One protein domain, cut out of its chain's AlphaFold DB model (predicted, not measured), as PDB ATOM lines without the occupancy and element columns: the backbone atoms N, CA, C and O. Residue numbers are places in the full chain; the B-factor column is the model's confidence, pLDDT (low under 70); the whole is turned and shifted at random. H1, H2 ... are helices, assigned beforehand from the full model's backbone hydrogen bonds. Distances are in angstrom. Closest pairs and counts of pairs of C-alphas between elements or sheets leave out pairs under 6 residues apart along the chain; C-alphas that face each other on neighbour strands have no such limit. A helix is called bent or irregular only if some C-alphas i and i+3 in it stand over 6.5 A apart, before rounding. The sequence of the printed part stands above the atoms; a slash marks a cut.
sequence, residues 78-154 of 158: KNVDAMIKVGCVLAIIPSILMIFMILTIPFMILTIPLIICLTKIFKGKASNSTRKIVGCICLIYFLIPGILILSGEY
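AT A GLANCE: This is residues 78 to 154 of the 158 residues of an uncharacterized protein of Ziziphus jujuba witches'-broom phytoplasma (UniProt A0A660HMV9). Two long helices meet near their ends as a flat, open V: H1 makes the longer limb and the longest axis, bending toward its end, and H2 folds back from the corner as the shorter limb. The limbs touch near the corner alone, and residues 78 to 113 and 139 to 154 stand free. The printed part has 77 residues with two named helices, H1 then H2, and no named strand; its class is all helix. It is extended, with a radius of gyration of the C-alphas of 21.7 A and spans of 70 by 38 by 13 A.

HOW THE PARTS SIT: Begin with H1, residues 78 to 122, assigned as one helix by its hydrogen bonds but bent: C-alphas 110 and 113 are 6.5 A apart. Its arms, H1a, residues 78 to 110, and H1b, residues 113 to 122, stand at a steep tilt of 40 degrees. H1a has a kink of 26 degrees near residue 93 and is irregular, with C-alphas 103 and 106 6.51 A apart. Look next at H2, residues 128 to 152, which touches H1b with residues 131 to 134 alone; the closest C-alphas, of Ile 121 and Arg 131, are 6.5 A apart. H1b and H2 run opposite ways at a steep tilt of 58 degrees. H1a and H2 are apart. Every O i to N i+4 pair is within hydrogen-bond range in H1b, against 25 of 29 in H1a and 20 of 21 in H2.

IN THESE COORDINATES: Find C-alpha 78 at (48.051, 6.258, 1.251); from there H1a runs 49.2 A to C-alpha 110. H1b spans 14.3 A and ends at C-alpha 122, at (35.488, 5.805, -61.841). H2 runs 36.8 A from C-alpha 128 to C-alpha 152 at (59.519, 21.456, -42.044); it is neither bent nor irregular, but only just: C-alphas 141 and 144 are 6.0 A apart.

THE WHOLE: The two C-alphas farthest apart, of Lys 78 and Asn 128, are 70.6 A apart. The printed part has no cut, and the link from H1 to H2 is tight, with 5 residues. The mean pLDDT of the printed part is 85.7; look for values under 70 at residues 78 to 79 and 153 to 154.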
ATOM      1  N   LYS A  78      47.570   7.252   2.213       57.78
ATOM      2  CA  LYS A  78      48.051   6.258   1.251       57.78
ATOM      3  C   LYS A  78      46.953   5.723   0.317       57.78
ATOM      4  O   LYS A  78      47.225   5.462  -0.855       57.78
ATOM      5  N   ASN A  79      45.730   5.562   0.818       68.25
ATOM      6  CA  ASN A  79      44.606   5.017   0.060       68.25
ATOM      7  C   ASN A  79      43.939   6.091  -0.805       68.25
ATOM      8  O   ASN A  79      43.530   5.771  -1.917       68.25
ATOM      9  N   VAL A  80      43.878   7.355  -0.360       75.38
ATOM     10  CA  VAL A  80      43.347   8.441  -1.208       75.38
ATOM     11  C   VAL A  80      44.276   8.738  -2.388       75.38
ATOM     12  O   VAL A  80      43.794   8.839  -3.514       75.38
ATOM     13  N   ASP A  81      45.598   8.742  -2.187       79.00
ATOM     14  CA  ASP A  81      46.568   8.910  -3.282       79.00
ATOM     15  C   ASP A  81      46.503   7.758  -4.300       79.00
ATOM     16  O   ASP A  81      46.601   7.971  -5.513       79.00
ATOM     17  N   ALA A  82      46.313   6.523  -3.821       75.94
ATOM     18  CA  ALA A  82      46.115   5.356  -4.675       75.94
ATOM     19  C   ALA A  82      44.779   5.427  -5.436       75.94
ATOM     20  O   ALA A  82      44.751   5.197  -6.646       75.94
ATOM     21  N   MET A  83      43.689   5.799  -4.760       79.06
ATOM     22  CA  MET A  83      42.355   5.938  -5.349       79.06
ATOM     23  C   MET A  83      42.314   7.034  -6.423       79.06
ATOM     24  O   MET A  83      41.750   6.808  -7.493       79.06
ATOM     25  N   ILE A  84      42.968   8.177  -6.187       81.81
ATOM     26  CA  ILE A  84      43.112   9.253  -7.179       81.81
ATOM     27  C   ILE A  84      43.876   8.744  -8.407       81.81
ATOM     28  O   ILE A  84      43.395   8.898  -9.529       81.81
ATOM     29  N   LYS A  85      45.017   8.066  -8.220       80.50
ATOM     30  CA  LYS A  85      45.800   7.504  -9.337       80.50
ATOM     31  C   LYS A  85      45.008   6.479 -10.151       80.50
ATOM     32  O   LYS A  85      45.024   6.552 -11.379       80.50
ATOM     33  N   VAL A  86      44.290   5.564  -9.497       84.81
ATOM     34  CA  VAL A  86      43.430   4.578 -10.174       84.81
ATOM     35  C   VAL A  86      42.300   5.274 -10.938       84.81
ATOM     36  O   VAL A  86      42.079   4.956 -12.105       84.81
ATOM     37  N   GLY A  87      41.644   6.274 -10.339       84.00
ATOM     38  CA  GLY A  87      40.616   7.081 -11.004       84.00
ATOM     39  C   GLY A  87      41.139   7.802 -12.251       84.00
ATOM     40  O   GLY A  87      40.513   7.730 -13.308       84.00
ATOM     41  N   CYS A  88      42.318   8.427 -12.170       85.38
ATOM     42  CA  CYS A  88      42.968   9.056 -13.321       85.38
ATOM     43  C   CYS A  88      43.286   8.044 -14.432       85.38
ATOM     44  O   CYS A  88      42.942   8.287 -15.586       85.38
ATOM     45  N   VAL A  89      43.895   6.898 -14.108       87.50
ATOM     46  CA  VAL A  89      44.249   5.867 -15.106       87.50
ATOM     47  C   VAL A  89      43.007   5.308 -15.808       87.50
ATOM     48  O   VAL A  89      43.013   5.161 -17.030       87.50
ATOM     49  N   LEU A  90      41.922   5.063 -15.067       86.69
ATOM     50  CA  LEU A  90      40.653   4.601 -15.637       86.69
ATOM     51  C   LEU A  90      39.963   5.669 -16.503       86.69
ATOM     52  O   LEU A  90      39.300   5.310 -17.473       86.69
ATOM     53  N   ALA A  91      40.136   6.958 -16.201       87.12
ATOM     54  CA  ALA A  91      39.598   8.058 -17.004       87.12
ATOM     55  C   ALA A  91      40.404   8.326 -18.292       87.12
ATOM     56  O   ALA A  91      39.823   8.701 -19.310       87.12
ATOM     57  N   ILE A  92      41.722   8.095 -18.288       91.50
ATOM     58  CA  ILE A  92      42.601   8.368 -19.441       91.50
ATOM     59  C   ILE A  92      42.161   7.602 -20.698       91.50
ATOM     60  O   ILE A  92      42.104   8.189 -21.777       91.50
ATOM     61  N   ILE A  93      41.810   6.317 -20.578       90.56
ATOM     62  CA  ILE A  93      41.427   5.473 -21.726       90.56
ATOM     63  C   ILE A  93      40.180   6.015 -22.465       90.56
ATOM     64  O   ILE A  93      40.288   6.290 -23.665       90.56
ATOM     65  N   PRO A  94      39.013   6.226 -21.818       91.69
ATOM     66  CA  PRO A  94      37.848   6.802 -22.489       91.69
ATOM     67  C   PRO A  94      38.081   8.250 -22.941       91.69
ATOM     68  O   PRO A  94      37.564   8.625 -23.992       91.69
ATOM     69  N   SER A  95      38.892   9.050 -22.236       92.19
ATOM     70  CA  SER A  95      39.269  10.391 -22.708       92.19
ATOM     71  C   SER A  95      40.063  10.349 -24.017       92.19
ATOM     72  O   SER A  95      39.742  11.100 -24.937       92.19
ATOM     73  N   ILE A  96      41.045   9.451 -24.156       92.94
ATOM     74  CA  ILE A  96      41.799   9.271 -25.408       92.94
ATOM     75  C   ILE A  96      40.868   8.818 -26.541       92.94
ATOM     76  O   ILE A  96      40.939   9.365 -27.642       92.94
ATOM     77  N   LEU A  97      39.957   7.874 -26.280       92.38
ATOM     78  CA  LEU A  97      38.974   7.421 -27.274       92.38
ATOM     79  C   LEU A  97      38.021   8.548 -27.702       92.38
ATOM     80  O   LEU A  97      37.729   8.685 -28.891       92.38
ATOM     81  N   MET A  98      37.577   9.388 -26.765       94.06
ATOM     82  CA  MET A  98      36.744  10.558 -27.055       94.06
ATOM     83  C   MET A  98      37.497  11.591 -27.905       94.06
ATOM     84  O   MET A  98      36.948  12.086 -28.887       94.06
ATOM     85  N   ILE A  99      38.762  11.875 -27.582       93.69
ATOM     86  CA  ILE A  99      39.619  12.775 -28.370       93.69
ATOM     87  C   ILE A  99      39.846  12.203 -29.775       93.69
ATOM     88  O   ILE A  99      39.699  12.927 -30.757       93.69
ATOM     89  N   PHE A 100      40.126  10.903 -29.906       94.38
ATOM     90  CA  PHE A 100      40.285  10.243 -31.204       94.38
ATOM     91  C   PHE A 100      39.002  10.294 -32.046       94.38
ATOM     92  O   PHE A 100      39.069  10.566 -33.245       94.38
ATOM     93  N   MET A 101      37.828  10.104 -31.435       94.25
ATOM     94  CA  MET A 101      36.533  10.307 -32.097       94.25
ATOM     95  C   MET A 101      36.380  11.756 -32.578       94.25
ATOM     96  O   MET A 101      36.124  11.983 -33.758       94.25
ATOM     97  N   ILE A 102      36.616  12.744 -31.709       92.06
ATOM     98  CA  ILE A 102      36.530  14.176 -32.053       92.06
ATOM     99  C   ILE A 102      37.504  14.553 -33.181       92.06
ATOM    100  O   ILE A 102      37.150  15.362 -34.035       92.06
ATOM    101  N   LEU A 103      38.699  13.958 -33.221       91.06
ATOM    102  CA  LEU A 103      39.681  14.184 -34.284       91.06
ATOM    103  C   LEU A 103      39.313  13.473 -35.593       91.06
ATOM    104  O   LEU A 103      39.477  14.055 -36.659       91.06
ATOM    105  N   THR A 104      38.804  12.240 -35.557       90.31
ATOM    106  CA  THR A 104      38.545  11.452 -36.780       90.31
ATOM    107  C   THR A 104      37.194  11.740 -37.433       90.31
ATOM    108  O   THR A 104      37.110  11.727 -38.662       90.31
ATOM    109  N   ILE A 105      36.153  12.064 -36.660       90.75
ATOM    110  CA  ILE A 105      34.818  12.417 -37.170       90.75
ATOM    111  C   ILE A 105      34.853  13.537 -38.236       90.75
ATOM    112  O   ILE A 105      34.302  13.314 -39.316       90.75
ATOM    113  N   PRO A 106      35.499  14.707 -38.033       88.81
ATOM    114  CA  PRO A 106      35.533  15.759 -39.051       88.81
ATOM    115  C   PRO A 106      36.316  15.343 -40.304       88.81
ATOM    116  O   PRO A 106      35.880  15.641 -41.415       88.81
ATOM    117  N   PHE A 107      37.414  14.589 -40.162       88.44
ATOM    118  CA  PHE A 107      38.148  14.046 -41.311       88.44
ATOM    119  C   PHE A 107      37.283  13.063 -42.112       88.44
ATOM    120  O   PHE A 107      37.255  13.134 -43.340       88.44
ATOM    121  N   MET A 108      36.519  12.194 -41.445       89.50
ATOM    122  CA  MET A 108      35.561  11.296 -42.101       89.50
ATOM    123  C   MET A 108      34.455  12.080 -42.823       89.50
ATOM    124  O   MET A 108      34.189  11.818 -43.995       89.50
ATOM    125  N   ILE A 109      33.858  13.090 -42.181       90.38
ATOM    126  CA  ILE A 109      32.816  13.941 -42.787       90.38
ATOM    127  C   ILE A 109      33.326  14.653 -44.053       90.38
ATOM    128  O   ILE A 109      32.577  14.777 -45.022       90.38
ATOM    129  N   LEU A 110      34.589  15.087 -44.076       86.19
ATOM    130  CA  LEU A 110      35.203  15.744 -45.237       86.19
ATOM    131  C   LEU A 110      35.621  14.755 -46.342       86.19
ATOM    132  O   LEU A 110      35.463  15.050 -47.529       86.19
ATOM    133  N   THR A 111      36.137  13.576 -45.983       86.88
ATOM    134  CA  THR A 111      36.701  12.609 -46.948       86.88
ATOM    135  C   THR A 111      35.666  11.661 -47.556       86.88
ATOM    136  O   THR A 111      35.748  11.366 -48.749       86.88
ATOM    137  N   ILE A 112      34.647  11.227 -46.807       90.25
ATOM    138  CA  ILE A 112      33.574  10.344 -47.305       90.25
ATOM    139  C   ILE A 112      32.873  10.894 -48.568       90.25
ATOM    140  O   ILE A 112      32.798  10.159 -49.559       90.25
ATOM    141  N   PRO A 113      32.383  12.153 -48.626       88.31
ATOM    142  CA  PRO A 113      31.741  12.674 -49.835       88.31
ATOM    143  C   PRO A 113      32.715  12.782 -51.018       88.31
ATOM    144  O   PRO A 113      32.308  12.549 -52.159       88.31
ATOM    145  N   LEU A 114      34.002  13.052 -50.766       87.75
ATOM    146  CA  LEU A 114      35.042  13.042 -51.798       87.75
ATOM    147  C   LEU A 114      35.225  11.630 -52.382       87.75
ATOM    148  O   LEU A 114      35.221  11.473 -53.602       87.75
ATOM    149  N   ILE A 115      35.278  10.595 -51.537       87.38
ATOM    150  CA  ILE A 115      35.372   9.178 -51.942       87.38
ATOM    151  C   ILE A 115      34.118   8.728 -52.721       87.38
ATOM    152  O   ILE A 115      34.225   8.033 -53.739       87.38
ATOM    153  N   ILE A 116      32.921   9.163 -52.316       89.19
ATOM    154  CA  ILE A 116      31.668   8.892 -53.047       89.19
ATOM    155  C   ILE A 116      31.672   9.580 -54.426       89.19
ATOM    156  O   ILE A 116      31.233   8.996 -55.421       89.19
ATOM    157  N   CYS A 117      32.197  10.802 -54.526       86.19
ATOM    158  CA  CYS A 117      32.365  11.489 -55.807       86.19
ATOM    159  C   CYS A 117      33.417  10.809 -56.700       86.19
ATOM    160  O   CYS A 117      33.141  10.574 -57.877       86.19
ATOM    161  N   LEU A 118      34.570  10.416 -56.151       85.31
ATOM    162  CA  LEU A 118      35.606   9.659 -56.864       85.31
ATOM    163  C   LEU A 118      35.058   8.335 -57.410       85.31
ATOM    164  O   LEU A 118      35.176   8.061 -58.603       85.31
ATOM    165  N   THR A 119      34.363   7.541 -56.593       86.75
ATOM    166  CA  THR A 119      33.759   6.274 -57.050       86.75
ATOM    167  C   THR A 119      32.666   6.473 -58.110       86.75
ATOM    168  O   THR A 119      32.524   5.627 -58.997       86.75
ATOM    169  N   LYS A 120      31.932   7.598 -58.107       86.88
ATOM    170  CA  LYS A 120      31.030   7.978 -59.218       86.88
ATOM    171  C   LYS A 120      31.785   8.360 -60.500       86.88
ATOM    172  O   LYS A 120      31.281   8.073 -61.588       86.88
ATOM    173  N   ILE A 121      32.970   8.968 -60.389       85.25
ATOM    174  CA  ILE A 121      33.850   9.286 -61.528       85.25
ATOM    175  C   ILE A 121      34.411   8.008 -62.156       85.25
ATOM    176  O   ILE A 121      34.256   7.826 -63.364       85.25
ATOM    177  N   PHE A 122      34.969   7.093 -61.355       83.38
ATOM    178  CA  PHE A 122      35.488   5.805 -61.841       83.38
ATOM    179  C   PHE A 122      34.409   4.943 -62.509       83.38
ATOM    180  O   PHE A 122      34.672   4.297 -63.517       83.38
ATOM    181  N   LYS A 123      33.162   4.995 -62.021       88.12
ATOM    182  CA  LYS A 123      32.007   4.331 -62.658       88.12
ATOM    183  C   LYS A 123      31.510   5.029 -63.935       88.12
ATOM    184  O   LYS A 123      30.446   4.677 -64.435       88.12
ATOM    185  N   GLY A 124      32.199   6.061 -64.431       83.31
ATOM    186  CA  GLY A 124      31.859   6.809 -65.649       83.31
ATOM    187  C   GLY A 124      30.646   7.745 -65.538       83.31
ATOM    188  O   GLY A 124      30.475   8.617 -66.387       83.31
ATOM    189  N   LYS A 125      29.840   7.631 -64.474       86.00
ATOM    190  CA  LYS A 125      28.550   8.327 -64.288       86.00
ATOM    191  C   LYS A 125      28.666   9.802 -63.867       86.00
ATOM    192  O   LYS A 125      27.646  10.454 -63.667       86.00
ATOM    193  N   ALA A 126      29.877  10.333 -63.697       82.19
ATOM    194  CA  ALA A 126      30.099  11.721 -63.291       82.19
ATOM    195  C   ALA A 126      30.276  12.679 -64.481       82.19
ATOM    196  O   ALA A 126      31.042  12.395 -65.408       82.19
ATOM    197  N   SER A 127      29.637  13.851 -64.377       88.00
ATOM    198  CA  SER A 127      29.758  14.976 -65.313       88.00
ATOM    199  C   SER A 127      31.196  15.495 -65.428       88.00
ATOM    200  O   SER A 127      31.962  15.478 -64.462       88.00
ATOM    201  N   ASN A 128      31.551  16.021 -66.603       85.69
ATOM    202  CA  ASN A 128      32.873  16.583 -66.891       85.69
ATOM    203  C   ASN A 128      33.253  17.727 -65.934       85.69
ATOM    204  O   ASN A 128      34.414  17.827 -65.537       85.69
ATOM    205  N   SER A 129      32.287  18.541 -65.497       87.69
ATOM    206  CA  SER A 129      32.519  19.590 -64.491       87.69
ATOM    207  C   SER A 129      32.875  18.994 -63.125       87.69
ATOM    208  O   SER A 129      33.823  19.440 -62.487       87.69
ATOM    209  N   THR A 130      32.179  17.929 -62.706       85.44
ATOM    210  CA  THR A 130      32.469  17.204 -61.456       85.44
ATOM    211  C   THR A 130      33.872  16.599 -61.473       85.44
ATOM    212  O   THR A 130      34.586  16.707 -60.481       85.44
ATOM    213  N   ARG A 131      34.297  16.018 -62.606       85.31
ATOM    214  CA  ARG A 131      35.651  15.454 -62.770       85.31
ATOM    215  C   ARG A 131      36.737  16.516 -62.575       85.31
ATOM    216  O   ARG A 131      37.678  16.275 -61.826       85.31
ATOM    217  N   LYS A 132      36.578  17.697 -63.189       89.44
ATOM    218  CA  LYS A 132      37.512  18.826 -63.033       89.44
ATOM    219  C   LYS A 132      37.575  19.323 -61.584       89.44
ATOM    220  O   LYS A 132      38.664  19.437 -61.036       89.44
ATOM    221  N   ILE A 133      36.420  19.558 -60.954       88.88
ATOM    222  CA  ILE A 133      36.335  20.060 -59.571       88.88
ATOM    223  C   ILE A 133      36.993  19.082 -58.587       88.88
ATOM    224  O   ILE A 133      37.827  19.496 -57.785       88.88
ATOM    225  N   VAL A 134      36.670  17.788 -58.672       88.25
ATOM    226  CA  VAL A 134      37.262  16.759 -57.799       88.25
ATOM    227  C   VAL A 134      38.771  16.635 -58.031       88.25
ATOM    228  O   VAL A 134      39.514  16.550 -57.060       88.25
ATOM    229  N   GLY A 135      39.236  16.710 -59.284       87.38
ATOM    230  CA  GLY A 135      40.666  16.738 -59.605       87.38
ATOM    231  C   GLY A 135      41.403  17.895 -58.922       87.38
ATOM    232  O   GLY A 135      42.409  17.664 -58.255       87.38
ATOM    233  N   CYS A 136      40.870  19.119 -59.006       89.00
ATOM    234  CA  CYS A 136      41.448  20.282 -58.324       89.00
ATOM    235  C   CYS A 136      41.462  20.119 -56.793       89.00
ATOM    236  O   CYS A 136      42.473  20.415 -56.161       89.00
ATOM    237  N   ILE A 137      40.373  19.616 -56.197       88.62
ATOM    238  CA  ILE A 137      40.290  19.383 -54.744       88.62
ATOM    239  C   ILE A 137      41.335  18.352 -54.299       88.62
ATOM    240  O   ILE A 137      42.037  18.595 -53.320       88.62
ATOM    241  N   CYS A 138      41.485  17.240 -55.026       87.56
ATOM    242  CA  CYS A 138      42.508  16.236 -54.731       87.56
ATOM    243  C   CYS A 138      43.928  16.809 -54.840       87.56
ATOM    244  O   CYS A 138      44.728  16.587 -53.935       87.56
ATOM    245  N   LEU A 139      44.235  17.577 -55.893       87.06
ATOM    246  CA  LEU A 139      45.548  18.218 -56.041       87.06
ATOM    247  C   LEU A 139      45.867  19.127 -54.847       87.06
ATOM    248  O   LEU A 139      46.942  19.001 -54.271       87.06
ATOM    249  N   ILE A 140      44.926  19.975 -54.423       87.81
ATOM    250  CA  ILE A 140      45.105  20.863 -53.261       87.81
ATOM    251  C   ILE A 140      45.323  20.051 -51.970       87.81
ATOM    252  O   ILE A 140      46.232  20.362 -51.200       87.81
ATOM    253  N   TYR A 141      44.542  18.986 -51.755       86.12
ATOM    254  CA  TYR A 141      44.635  18.133 -50.561       86.12
ATOM    255  C   TYR A 141      45.980  17.409 -50.408       86.12
ATOM    256  O   TYR A 141      46.400  17.181 -49.278       86.12
ATOM    257  N   PHE A 142      46.653  17.050 -51.507       84.62
ATOM    258  CA  PHE A 142      47.988  16.437 -51.460       84.62
ATOM    259  C   PHE A 142      49.125  17.469 -51.508       84.62
ATOM    260  O   PHE A 142      50.161  17.265 -50.877       84.62
ATOM    261  N   LEU A 143      48.935  18.591 -52.209       91.31
ATOM    262  CA  LEU A 143      49.953  19.634 -52.357       91.31
ATOM    263  C   LEU A 143      50.257  20.342 -51.028       91.31
ATOM    264  O   LEU A 143      51.425  20.535 -50.702       91.31
ATOM    265  N   ILE A 144      49.230  20.700 -50.246       86.25
ATOM    266  CA  ILE A 144      49.400  21.418 -48.970       86.25
ATOM    267  C   ILE A 144      50.273  20.636 -47.965       86.25
ATOM    268  O   ILE A 144      51.289  21.187 -47.536       86.25
ATOM    269  N   PRO A 145      49.961  19.376 -47.592       83.25
ATOM    270  CA  PRO A 145      50.812  18.617 -46.678       83.25
ATOM    271  C   PRO A 145      52.181  18.288 -47.290       83.25
ATOM    272  O   PRO A 145      53.164  18.283 -46.559       83.25
ATOM    273  N   GLY A 146      52.281  18.082 -48.610       83.94
ATOM    274  CA  GLY A 146      53.570  17.869 -49.280       83.94
ATOM    275  C   GLY A 146      54.519  19.067 -49.156       83.94
ATOM    276  O   GLY A 146      55.686  18.892 -48.812       83.94
ATOM    277  N   ILE A 147      54.014  20.290 -49.359       87.00
ATOM    278  CA  ILE A 147      54.786  21.529 -49.161       87.00
ATOM    279  C   ILE A 147      55.119  21.734 -47.678       87.00
ATOM    280  O   ILE A 147      56.225  22.175 -47.368       87.00
ATOM    281  N   LEU A 148      54.199  21.410 -46.764       84.50
ATOM    282  CA  LEU A 148      54.421  21.548 -45.322       84.50
ATOM    283  C   LEU A 148      55.533  20.612 -44.821       84.50
ATOM    284  O   LEU A 148      56.392  21.054 -44.066       84.50
ATOM    285  N   ILE A 149      55.547  19.356 -45.283       86.75
ATOM    286  CA  ILE A 149      56.611  18.385 -44.987       86.75
ATOM    287  C   ILE A 149      57.946  18.889 -45.539       86.75
ATOM    288  O   ILE A 149      58.906  18.989 -44.783       86.75
ATOM    289  N   LEU A 150      57.984  19.291 -46.815       85.38
ATOM    290  CA  LEU A 150      59.205  19.803 -47.440       85.38
ATOM    291  C   LEU A 150      59.740  21.045 -46.707       85.38
ATOM    292  O   LEU A 150      60.941  21.183 -46.531       85.38
ATOM    293  N   SER A 151      58.851  21.929 -46.244       80.94
ATOM    294  CA  SER A 151      59.211  23.150 -45.509       80.94
ATOM    295  C   SER A 151      59.694  22.870 -44.078       80.94
ATOM    296  O   SER A 151      60.536  23.607 -43.572       80.94
ATOM    297  N   GLY A 152      59.173  21.825 -43.423       75.75
ATOM    298  CA  GLY A 152      59.519  21.456 -42.044       75.75
ATOM    299  C   GLY A 152      60.930  20.892 -41.870       75.75
ATOM    300  O   GLY A 152      61.456  20.908 -40.762       75.75
ATOM    301  N   GLU A 153      61.559  20.426 -42.951       69.50
ATOM    302  CA  GLU A 153      62.894  19.812 -42.923       69.50
ATOM    303  C   GLU A 153      64.040  20.837 -43.099       69.50
ATOM    304  O   GLU A 153      65.210  20.466 -43.079       69.50
ATOM    305  N   TYR A 154      63.718  22.136 -43.217       57.75
ATOM    306  CA  TYR A 154      64.698  23.229 -43.349       57.75
ATOM    307  C   TYR A 154      65.041  23.972 -42.045       57.75
ATOM    308  O   TYR A 154      65.922  24.832 -42.074       57.75
TER     309      TYR A 154